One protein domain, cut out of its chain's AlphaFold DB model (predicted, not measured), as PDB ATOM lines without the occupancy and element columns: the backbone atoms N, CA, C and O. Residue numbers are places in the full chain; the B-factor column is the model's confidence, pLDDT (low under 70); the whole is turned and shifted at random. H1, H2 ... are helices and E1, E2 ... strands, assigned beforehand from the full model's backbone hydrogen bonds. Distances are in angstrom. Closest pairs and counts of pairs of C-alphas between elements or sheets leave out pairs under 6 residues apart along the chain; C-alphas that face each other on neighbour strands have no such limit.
ATOM      1  N   SER A  15     503.218 504.816 567.662       83.94
ATOM      2  CA  SER A  15     504.589 504.302 567.768       83.94
ATOM      3  C   SER A  15     505.585 505.180 567.016       83.94
ATOM      4  O   SER A  15     506.619 505.532 567.575       83.94
ATOM      5  N   SER A  16     505.244 505.628 565.806       84.38
ATOM      6  CA  SER A  16     506.118 506.520 565.036       84.38
ATOM      7  C   SER A  16     506.306 507.888 565.706       84.38
ATOM      8  O   SER A  16     507.407 508.440 565.674       84.38
ATOM      9  N   LEU A  17     505.271 508.416 566.373       84.88
ATOM     10  CA  LEU A  17     505.387 509.618 567.205       84.88
ATOM     11  C   LEU A  17     506.323 509.388 568.398       84.88
ATOM     12  O   LEU A  17     507.197 510.212 568.657       84.88
ATOM     13  N   ILE A  18     506.171 508.266 569.107       84.12
ATOM     14  CA  ILE A  18     507.046 507.903 570.228       84.12
ATOM     15  C   ILE A  18     508.500 507.782 569.777       84.12
ATOM     16  O   ILE A  18     509.383 508.325 570.436       84.12
ATOM     17  N   ASP A  19     508.763 507.100 568.665       85.00
ATOM     18  CA  ASP A  19     510.118 506.910 568.148       85.00
ATOM     19  C   ASP A  19     510.750 508.244 567.747       85.00
ATOM     20  O   ASP A  19     511.895 508.528 568.106       85.00
ATOM     21  N   TYR A  20     509.976 509.111 567.090       86.19
ATOM     22  CA  TYR A  20     510.395 510.471 566.776       86.19
ATOM     23  C   TYR A  20     510.771 511.267 568.038       86.19
ATOM     24  O   TYR A  20     511.842 511.875 568.104       86.19
ATOM     25  N   LEU A  21     509.922 511.229 569.068       85.94
ATOM     26  CA  LEU A  21     510.157 511.936 570.329       85.94
ATOM     27  C   LEU A  21     511.337 511.354 571.111       85.94
ATOM     28  O   LEU A  21     512.118 512.114 571.677       85.94
ATOM     29  N   LYS A  22     511.528 510.031 571.109       83.31
ATOM     30  CA  LYS A  22     512.690 509.381 571.733       83.31
ATOM     31  C   LYS A  22     513.996 509.836 571.095       83.31
ATOM     32  O   LYS A  22     514.936 510.159 571.814       83.31
ATOM     33  N   VAL A  23     514.047 509.916 569.766       83.19
ATOM     34  CA  VAL A  23     515.231 510.411 569.046       83.19
ATOM     35  C   VAL A  23     515.498 511.885 569.365       83.19
ATOM     36  O   VAL A  23     516.652 512.273 569.537       83.19
ATOM     37  N   ASN A  24     514.449 512.704 569.475       79.94
ATOM     38  CA  ASN A  24     514.603 514.151 569.645       79.94
ATOM     39  C   ASN A  24     514.766 514.607 571.103       79.94
ATOM     40  O   ASN A  24     515.377 515.650 571.328       79.94
ATOM     41  N   MET A  25     514.233 513.861 572.076       79.19
ATOM     42  CA  MET A  25     514.142 514.271 573.486       79.19
ATOM     43  C   MET A  25     514.642 513.217 574.481       79.19
ATOM     44  O   MET A  25     514.883 513.548 575.637       79.19
ATOM     45  N   GLY A  26     514.808 511.955 574.069       71.75
ATOM     46  CA  GLY A  26     515.015 510.827 574.988       71.75
ATOM     47  C   GLY A  26     516.281 510.910 575.846       71.75
ATOM     48  O   GLY A  26     516.284 510.405 576.961       71.75
ATOM     49  N   ASN A  27     517.326 511.596 575.370       72.25
ATOM     50  CA  ASN A  27     518.593 511.758 576.098       72.25
ATOM     51  C   ASN A  27     518.776 513.165 576.696       72.25
ATOM     52  O   ASN A  27     519.874 513.519 577.132       72.25
ATOM     53  N   MET A  28     517.737 514.005 576.681       72.06
ATOM     54  CA  MET A  28     517.837 515.373 577.184       72.06
ATOM     55  C   MET A  28     517.725 515.406 578.707       72.06
ATOM     56  O   MET A  28     516.726 514.984 579.283       72.06
ATOM     57  N   ARG A  29     518.764 515.947 579.356       70.38
ATOM     58  CA  ARG A  29     518.824 516.126 580.819       70.38
ATOM     59  C   ARG A  29     517.933 517.257 581.327       70.38
ATOM     60  O   ARG A  29     517.641 517.305 582.515       70.38
ATOM     61  N   LEU A  30     517.548 518.174 580.441       72.00
ATOM     62  CA  LEU A  30     516.657 519.287 580.747       72.00
ATOM     63  C   LEU A  30     515.244 518.950 580.278       72.00
ATOM     64  O   LEU A  30     515.066 518.357 579.209       72.00
ATOM     65  N   GLU A  31     514.258 519.359 581.067       77.94
ATOM     66  CA  GLU A  31     512.866 519.391 580.635       77.94
ATOM     67  C   GLU A  31     512.720 520.352 579.454       77.94
ATOM     68  O   GLU A  31     513.342 521.415 579.411       77.94
ATOM     69  N   GLN A  32     511.925 519.958 578.468       82.31
ATOM     70  CA  GLN A  32     511.599 520.754 577.300       82.31
ATOM     71  C   GLN A  32     510.113 520.671 577.037       82.31
ATOM     72  O   GLN A  32     509.562 519.576 576.987       82.31
ATOM     73  N   PHE A  33     509.491 521.815 576.775       85.12
ATOM     74  CA  PHE A  33     508.143 521.885 576.228       85.12
ATOM     75  C   PHE A  33     508.225 522.232 574.746       85.12
ATOM     76  O   PHE A  33     508.920 523.173 574.358       85.12
ATOM     77  N   ARG A  34     507.519 521.482 573.906       88.56
ATOM     78  CA  ARG A  34     507.583 521.607 572.450       88.56
ATOM     79  C   ARG A  34     506.230 521.466 571.778       88.56
ATOM     80  O   ARG A  34     505.305 520.870 572.326       88.56
ATOM     81  N   ILE A  35     506.171 521.971 570.553       91.19
ATOM     82  CA  ILE A  35     505.015 521.904 569.670       91.19
ATOM     83  C   ILE A  35     505.437 521.310 568.338       91.19
ATOM     84  O   ILE A  35     506.403 521.750 567.715       91.19
ATOM     85  N   LEU A  36     504.681 520.310 567.905       92.06
ATOM     86  CA  LEU A  36     504.720 519.788 566.552       92.06
ATOM     87  C   LEU A  36     503.527 520.364 565.792       92.06
ATOM     88  O   LEU A  36     502.387 520.226 566.231       92.06
ATOM     89  N   PHE A  37     503.799 520.995 564.659       92.62
ATOM     90  CA  PHE A  37     502.790 521.541 563.761       92.62
ATOM     91  C   PHE A  37     502.569 520.553 562.625       92.62
ATOM     92  O   PHE A  37     503.538 520.116 561.995       92.62
ATOM     93  N   LEU A  38     501.312 520.206 562.350       91.94
ATOM     94  CA  LEU A  38     500.960 519.266 561.294       91.94
ATOM     95  C   LEU A  38     499.979 519.887 560.306       91.94
ATOM     96  O   LEU A  38     499.129 520.697 560.671       91.94
ATOM     97  N   ASN A  39     500.077 519.486 559.041       91.50
ATOM     98  CA  ASN A  39     499.081 519.841 558.028       91.50
ATOM     99  C   ASN A  39     497.881 518.870 558.037       91.50
ATOM    100  O   ASN A  39     497.873 517.873 558.758       91.50
ATOM    101  N   LYS A  40     496.889 519.104 557.165       89.69
ATOM    102  CA  LYS A  40     495.675 518.265 557.022       89.69
ATOM    103  C   LYS A  40     495.934 516.777 556.734       89.69
ATOM    104  O   LYS A  40     495.021 515.971 556.864       89.69
ATOM    105  N   LYS A  41     497.145 516.405 556.302       88.38
ATOM    106  CA  LYS A  41     497.561 515.015 556.049       88.38
ATOM    107  C   LYS A  41     498.343 514.410 557.225       88.38
ATOM    108  O   LYS A  41     498.973 513.374 557.042       88.38
ATOM    109  N   ASN A  42     498.342 515.056 558.395       86.25
ATOM    110  CA  ASN A  42     499.150 514.698 559.568       86.25
ATOM    111  C   ASN A  42     500.661 514.643 559.275       86.25
ATOM    112  O   ASN A  42     501.415 513.903 559.904       86.25
ATOM    113  N   ILE A  43     501.126 515.438 558.307       88.75
ATOM    114  CA  ILE A  43     502.553 515.560 558.010       88.75
ATOM    115  C   ILE A  43     503.133 516.655 558.895       88.75
ATOM    116  O   ILE A  43     502.597 517.762 558.928       88.75
ATOM    117  N   LEU A  44     504.245 516.347 559.567       90.56
ATOM    118  CA  LEU A  44     505.007 517.307 560.358       90.56
ATOM    119  C   LEU A  44     505.592 518.397 559.447       90.56
ATOM    120  O   LEU A  44     506.447 518.112 558.599       90.56
ATOM    121  N   ILE A  45     505.139 519.631 559.651       92.44
ATOM    122  CA  ILE A  45     505.572 520.814 558.896       92.44
ATOM    123  C   ILE A  45     506.513 521.710 559.708       92.44
ATOM    124  O   ILE A  45     507.405 522.322 559.128       92.44
ATOM    125  N   ALA A  46     506.389 521.721 561.038       91.44
ATOM    126  CA  ALA A  46     507.339 522.388 561.924       91.44
ATOM    127  C   ALA A  46     507.458 521.681 563.283       91.44
ATOM    128  O   ALA A  46     506.518 521.052 563.767       91.44
ATOM    129  N   ASP A  47     508.637 521.800 563.885       91.50
ATOM    130  CA  ASP A  47     509.007 521.303 565.211       91.50
ATOM    131  C   ASP A  47     509.645 522.475 565.966       91.50
ATOM    132  O   ASP A  47     510.702 522.965 565.557       91.50
ATOM    133  N   GLU A  48     509.015 522.917 567.057       90.50
ATOM    134  CA  GLU A  48     509.491 524.044 567.858       90.50
ATOM    135  C   GLU A  48     509.569 523.701 569.342       90.50
ATOM    136  O   GLU A  48     508.650 523.119 569.913       90.50
ATOM    137  N   VAL A  49     510.652 524.125 569.989       88.38
ATOM    138  CA  VAL A  49     510.795 524.070 571.447       88.38
ATOM    139  C   VAL A  49     510.401 525.432 572.009       88.38
ATOM    140  O   VAL A  49     511.035 526.430 571.678       88.38
ATOM    141  N   LEU A  50     509.361 525.474 572.841       84.12
ATOM    142  CA  LEU A  50     508.884 526.707 573.471       84.12
ATOM    143  C   LEU A  50     509.578 527.017 574.795       84.12
ATOM    144  O   LEU A  50     509.676 528.180 575.169       84.12
ATOM    145  N   SER A  51     510.026 525.994 575.522       79.38
ATOM    146  CA  SER A  51     510.723 526.179 576.794       79.38
ATOM    147  C   SER A  51     511.726 525.057 577.040       79.38
ATOM    148  O   SER A  51     511.527 523.936 576.568       79.38
ATOM    149  N   GLN A  52     512.802 525.375 577.763       76.12
ATOM    150  CA  GLN A  52     513.824 524.440 578.234       76.12
ATOM    151  C   GLN A  52     514.226 524.803 579.671       76.12
ATOM    152  O   GLN A  52     514.414 525.981 579.967       76.12
ATOM    153  N   GLY A  53     514.405 523.807 580.540       71.00
ATOM    154  CA  GLY A  53     514.627 523.997 581.982       71.00
ATOM    155  C   GLY A  53     513.421 523.534 582.803       71.00
ATOM    156  O   GLY A  53     512.471 523.018 582.231       71.00
ATOM    157  N   THR A  54     513.454 523.687 584.129       59.81
ATOM    158  CA  THR A  54     512.374 523.245 585.036       59.81
ATOM    159  C   THR A  54     511.012 523.815 584.618       59.81
ATOM    160  O   THR A  54     510.815 525.032 584.626       59.81
ATOM    161  N   ILE A  55     510.080 522.930 584.250       55.22
ATOM    162  CA  ILE A  55     508.726 523.214 583.745       55.22
ATOM    163  C   ILE A  55     507.856 523.931 584.775       55.22
ATOM    164  O   ILE A  55     506.858 524.530 584.376       55.22
ATOM    165  N   ASP A  56     508.255 523.966 586.050       52.25
ATOM    166  CA  ASP A  56     507.490 524.578 587.143       52.25
ATOM    167  C   ASP A  56     507.017 526.017 586.862       52.25
ATOM    168  O   ASP A  56     506.076 526.479 587.504       52.25
ATOM    169  N   GLN A  57     507.616 526.739 585.900       50.19
ATOM    170  CA  GLN A  57     507.202 528.103 585.538       50.19
ATOM    171  C   GLN A  57     507.221 528.426 584.035       50.19
ATOM    172  O   GLN A  57     507.202 529.601 583.659       50.19
ATOM    173  N   ALA A  58     507.248 527.433 583.142       54.47
ATOM    174  CA  ALA A  58     507.170 527.724 581.711       54.47
ATOM    175  C   ALA A  58     505.744 528.169 581.347       54.47
ATOM    176  O   ALA A  58     504.886 527.347 581.032       54.47
ATOM    177  N   ALA A  59     505.477 529.475 581.407       66.75
ATOM    178  CA  ALA A  59     504.198 530.041 581.004       66.75
ATOM    179  C   ALA A  59     503.976 529.792 579.503       66.75
ATOM    180  O   ALA A  59     504.528 530.471 578.637       66.75
ATOM    181  N   VAL A  60     503.179 528.772 579.194       74.38
ATOM    182  CA  VAL A  60     502.740 528.480 577.835       74.38
ATOM    183  C   VAL A  60     501.557 529.389 577.531       74.38
ATOM    184  O   VAL A  60     500.487 529.233 578.112       74.38
ATOM    185  N   TYR A  61     501.743 530.342 576.621       83.50
ATOM    186  CA  TYR A  61     500.695 531.284 576.233       83.50
ATOM    187  C   TYR A  61     499.942 530.764 575.001       83.50
ATOM    188  O   TYR A  61     500.505 530.789 573.900       83.50
ATOM    189  N   PRO A  62     498.658 530.359 575.117       87.81
ATOM    190  CA  PRO A  62     497.892 529.845 573.979       87.81
ATOM    191  C   PRO A  62     497.839 530.816 572.795       87.81
ATOM    192  O   PRO A  62     497.857 530.397 571.641       87.81
ATOM    193  N   ARG A  63     497.849 532.127 573.064       91.31
ATOM    194  CA  ARG A  63     497.899 533.171 572.033       91.31
ATOM    195  C   ARG A  63     499.118 533.039 571.119       91.31
ATOM    196  O   ARG A  63     498.979 533.144 569.901       91.31
ATOM    197  N   GLU A  64     500.292 532.799 571.693       89.62
ATOM    198  CA  GLU A  64     501.526 532.650 570.918       89.62
ATOM    199  C   GLU A  64     501.546 531.312 570.175       89.62
ATOM    200  O   GLU A  64     501.967 531.266 569.020       89.62
ATOM    201  N   ILE A  65     500.980 530.256 570.770       91.31
ATOM    202  CA  ILE A  65     500.779 528.967 570.094       91.31
ATOM    203  C   ILE A  65     499.921 529.133 568.841       91.31
ATOM    204  O   ILE A  65     500.326 528.712 567.759       91.31
ATOM    205  N   ILE A  66     498.757 529.773 568.964       92.94
ATOM    206  CA  ILE A  66     497.831 529.972 567.843       92.94
ATOM    207  C   ILE A  66     498.481 530.848 566.769       92.94
ATOM    208  O   ILE A  66     498.392 530.541 565.584       92.94
ATOM    209  N   LYS A  67     499.198 531.906 567.164       94.31
ATOM    210  CA  LYS A  67     499.938 532.758 566.226       94.31
ATOM    211  C   LYS A  67     500.985 531.962 565.438       94.31
ATOM    212  O   LYS A  67     501.083 532.137 564.224       94.31
ATOM    213  N   ARG A  68     501.741 531.071 566.094       94.38
ATOM    214  CA  ARG A  68     502.692 530.166 565.422       94.38
ATOM    215  C   ARG A  68     501.985 529.132 564.549       94.38
ATOM    216  O   ARG A  68     502.473 528.846 563.460       94.38
ATOM    217  N   ALA A  69     500.840 528.609 564.978       94.75
ATOM    218  CA  ALA A  69     500.051 527.662 564.195       94.75
ATOM    219  C   ALA A  69     499.571 528.288 562.880       94.75
ATOM    220  O   ALA A  69     499.762 527.697 561.821       94.75
ATOM    221  N   LEU A  70     499.039 529.512 562.943       95.75
ATOM    222  CA  LEU A  70     498.629 530.279 561.767       95.75
ATOM    223  C   LEU A  70     499.817 530.608 560.858       95.75
ATOM    224  O   LEU A  70     499.717 530.435 559.650       95.75
ATOM    225  N   PHE A  71     500.950 531.028 561.432       95.44
ATOM    226  CA  PHE A  71     502.165 531.319 560.666       95.44
ATOM    227  C   PHE A  71     502.690 530.097 559.898       95.44
ATOM    228  O   PHE A  71     503.158 530.234 558.774       95.44
ATOM    229  N   ASN A  72     502.612 528.909 560.501       93.50
ATOM    230  CA  ASN A  72     503.038 527.658 559.879       93.50
ATOM    231  C   ASN A  72     501.937 527.001 559.018       93.50
ATOM    232  O   ASN A  72     502.166 525.907 558.516       93.50
ATOM    233  N   GLU A  73     500.749 527.604 558.872       95.12
ATOM    234  CA  GLU A  73     499.582 527.001 558.196       95.12
ATOM    235  C   GLU A  73     499.199 525.609 558.749       95.12
ATOM    236  O   GLU A  73     498.755 524.702 558.035       95.12
ATOM    237  N   ALA A  74     499.377 525.423 560.059       95.25
ATOM    238  CA  ALA A  74     499.090 524.168 560.733       95.25
ATOM    239  C   ALA A  74     497.580 523.912 560.822       95.25
ATOM    240  O   ALA A  74     496.786 524.801 561.117       95.25
ATOM    241  N   SER A  75     497.188 522.663 560.589       94.00
ATOM    242  CA  SER A  75     495.814 522.179 560.754       94.00
ATOM    243  C   SER A  75     495.599 521.453 562.080       94.00
ATOM    244  O   SER A  75     494.462 521.329 562.515       94.00
ATOM    245  N   SER A  76     496.671 520.964 562.705       92.06
ATOM    246  CA  SER A  76     496.643 520.352 564.033       92.06
ATOM    247  C   SER A  76     497.980 520.535 564.747       92.06
ATOM    248  O   SER A  76     499.016 520.793 564.119       92.06
ATOM    249  N   LEU A  77     497.940 520.427 566.074       92.38
ATOM    250  CA  LEU A  77     499.082 520.625 566.959       92.38
ATOM    251  C   LEU A  77     499.272 519.407 567.864       92.38
ATOM    252  O   LEU A  77     498.305 518.804 568.323       92.38
ATOM    253  N   ILE A  78     500.526 519.077 568.169       90.38
ATOM    254  CA  ILE A  78     500.866 518.123 569.230       90.38
ATOM    255  C   ILE A  78     501.797 518.824 570.216       90.38
ATOM    256  O   ILE A  78     502.907 519.221 569.863       90.38
ATOM    257  N   LEU A  79     501.334 518.953 571.456       87.94
ATOM    258  CA  LEU A  79     502.085 519.508 572.582       87.94
ATOM    259  C   LEU A  79     502.767 518.359 573.328       87.94
ATOM    260  O   LEU A  79     502.106 517.388 573.693       87.94
ATOM    261  N   VAL A  80     504.080 518.452 573.546       86.19
ATOM    262  CA  VAL A  80     504.852 517.402 574.228       86.19
ATOM    263  C   VAL A  80     505.847 518.023 575.192       86.19
ATOM    264  O   VAL A  80     506.465 519.039 574.879       86.19
ATOM    265  N   HIS A  81     506.047 517.380 576.339       81.81
ATOM    266  CA  HIS A  81     507.188 517.649 577.202       81.81
ATOM    267  C   HIS A  81     507.861 516.362 577.682       81.81
ATOM    268  O   HIS A  81     507.217 515.317 577.765       81.81
ATOM    269  N   ASN A  82     509.164 516.424 577.958       78.06
ATOM    270  CA  ASN A  82     509.906 515.345 578.616       78.06
ATOM    271  C   ASN A  82     510.107 515.666 580.099       78.06
ATOM    272  O   ASN A  82     510.327 516.820 580.446       78.06
ATOM    273  N   HIS A  83     510.127 514.623 580.931       71.62
ATOM    274  CA  HIS A  83     510.548 514.687 582.330       71.62
ATOM    275  C   HIS A  83     511.863 513.890 582.517       71.62
ATOM    276  O   HIS A  83     511.878 512.679 582.281       71.62
TER     277      HIS A  83
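This is residues 15 to 83 of the 96 residues of the protein "RadC-like JAB domain protein" of Rickettsia felis str. Pedreira (UniProt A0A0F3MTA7). A twisted sheet of three strands stands in the middle, with helix H1 over one face and helix H2 over the other, both slantwise to the strands. The hairpin of E1 and E2 makes one side of the sheet, and E3 lies along E1 on the other side. The 69 printed residues run H1, E1, E2, H2, E3; the sheet's order is E2, E1, E3, all antiparallel, and the class is mixed, helices and strands. The whole is compact, with a radius of gyration of the C-alphas of 12.3 A, but flat, spanning 33 by 29 by 12 A.

H1 is residues 15 to 25, 14.9 A long, beginning at C-alpha 15 (504.589, 504.302, 567.768). E1 is residues 32 to 38, 19.3 A; E2 is residues 44 to 52, 21.2 A. H2 is residues 62 to 71, 14.1 A. E3 is residues 76 to 82, 20.3 A, ending at C-alpha 82 (509.906, 515.345, 578.616).

Inner strand E1 is antiparallel to E2 at 163 degrees, with N 35 and O 48 2.8 A apart, and to E3 at 159 degrees, with N 34 and O 80 2.8 A apart, both within hydrogen-bond range. H1 is on the sheet over E3, height 10.0 A; the closest C-alphas are those of Met 25 and Asn 82, 6.7 A. H2 is on the opposite face over E1, height 9.7 A; the closest C-alphas are those of Phe 37 and Ala 69, 6.7 A. E2, H2, E3 form a split strand-helix-strand unit, two strands running the same way with E1 between them, its crossover right-handed. In H1 and H2 every O i to N i+4 pair is within hydrogen-bond range.

The C-alphas farthest apart, of Lys 41 and Asp 56, are 34.0 A apart. The printed part has no cut and no long link. Residues 54 to 59 are under pLDDT 70.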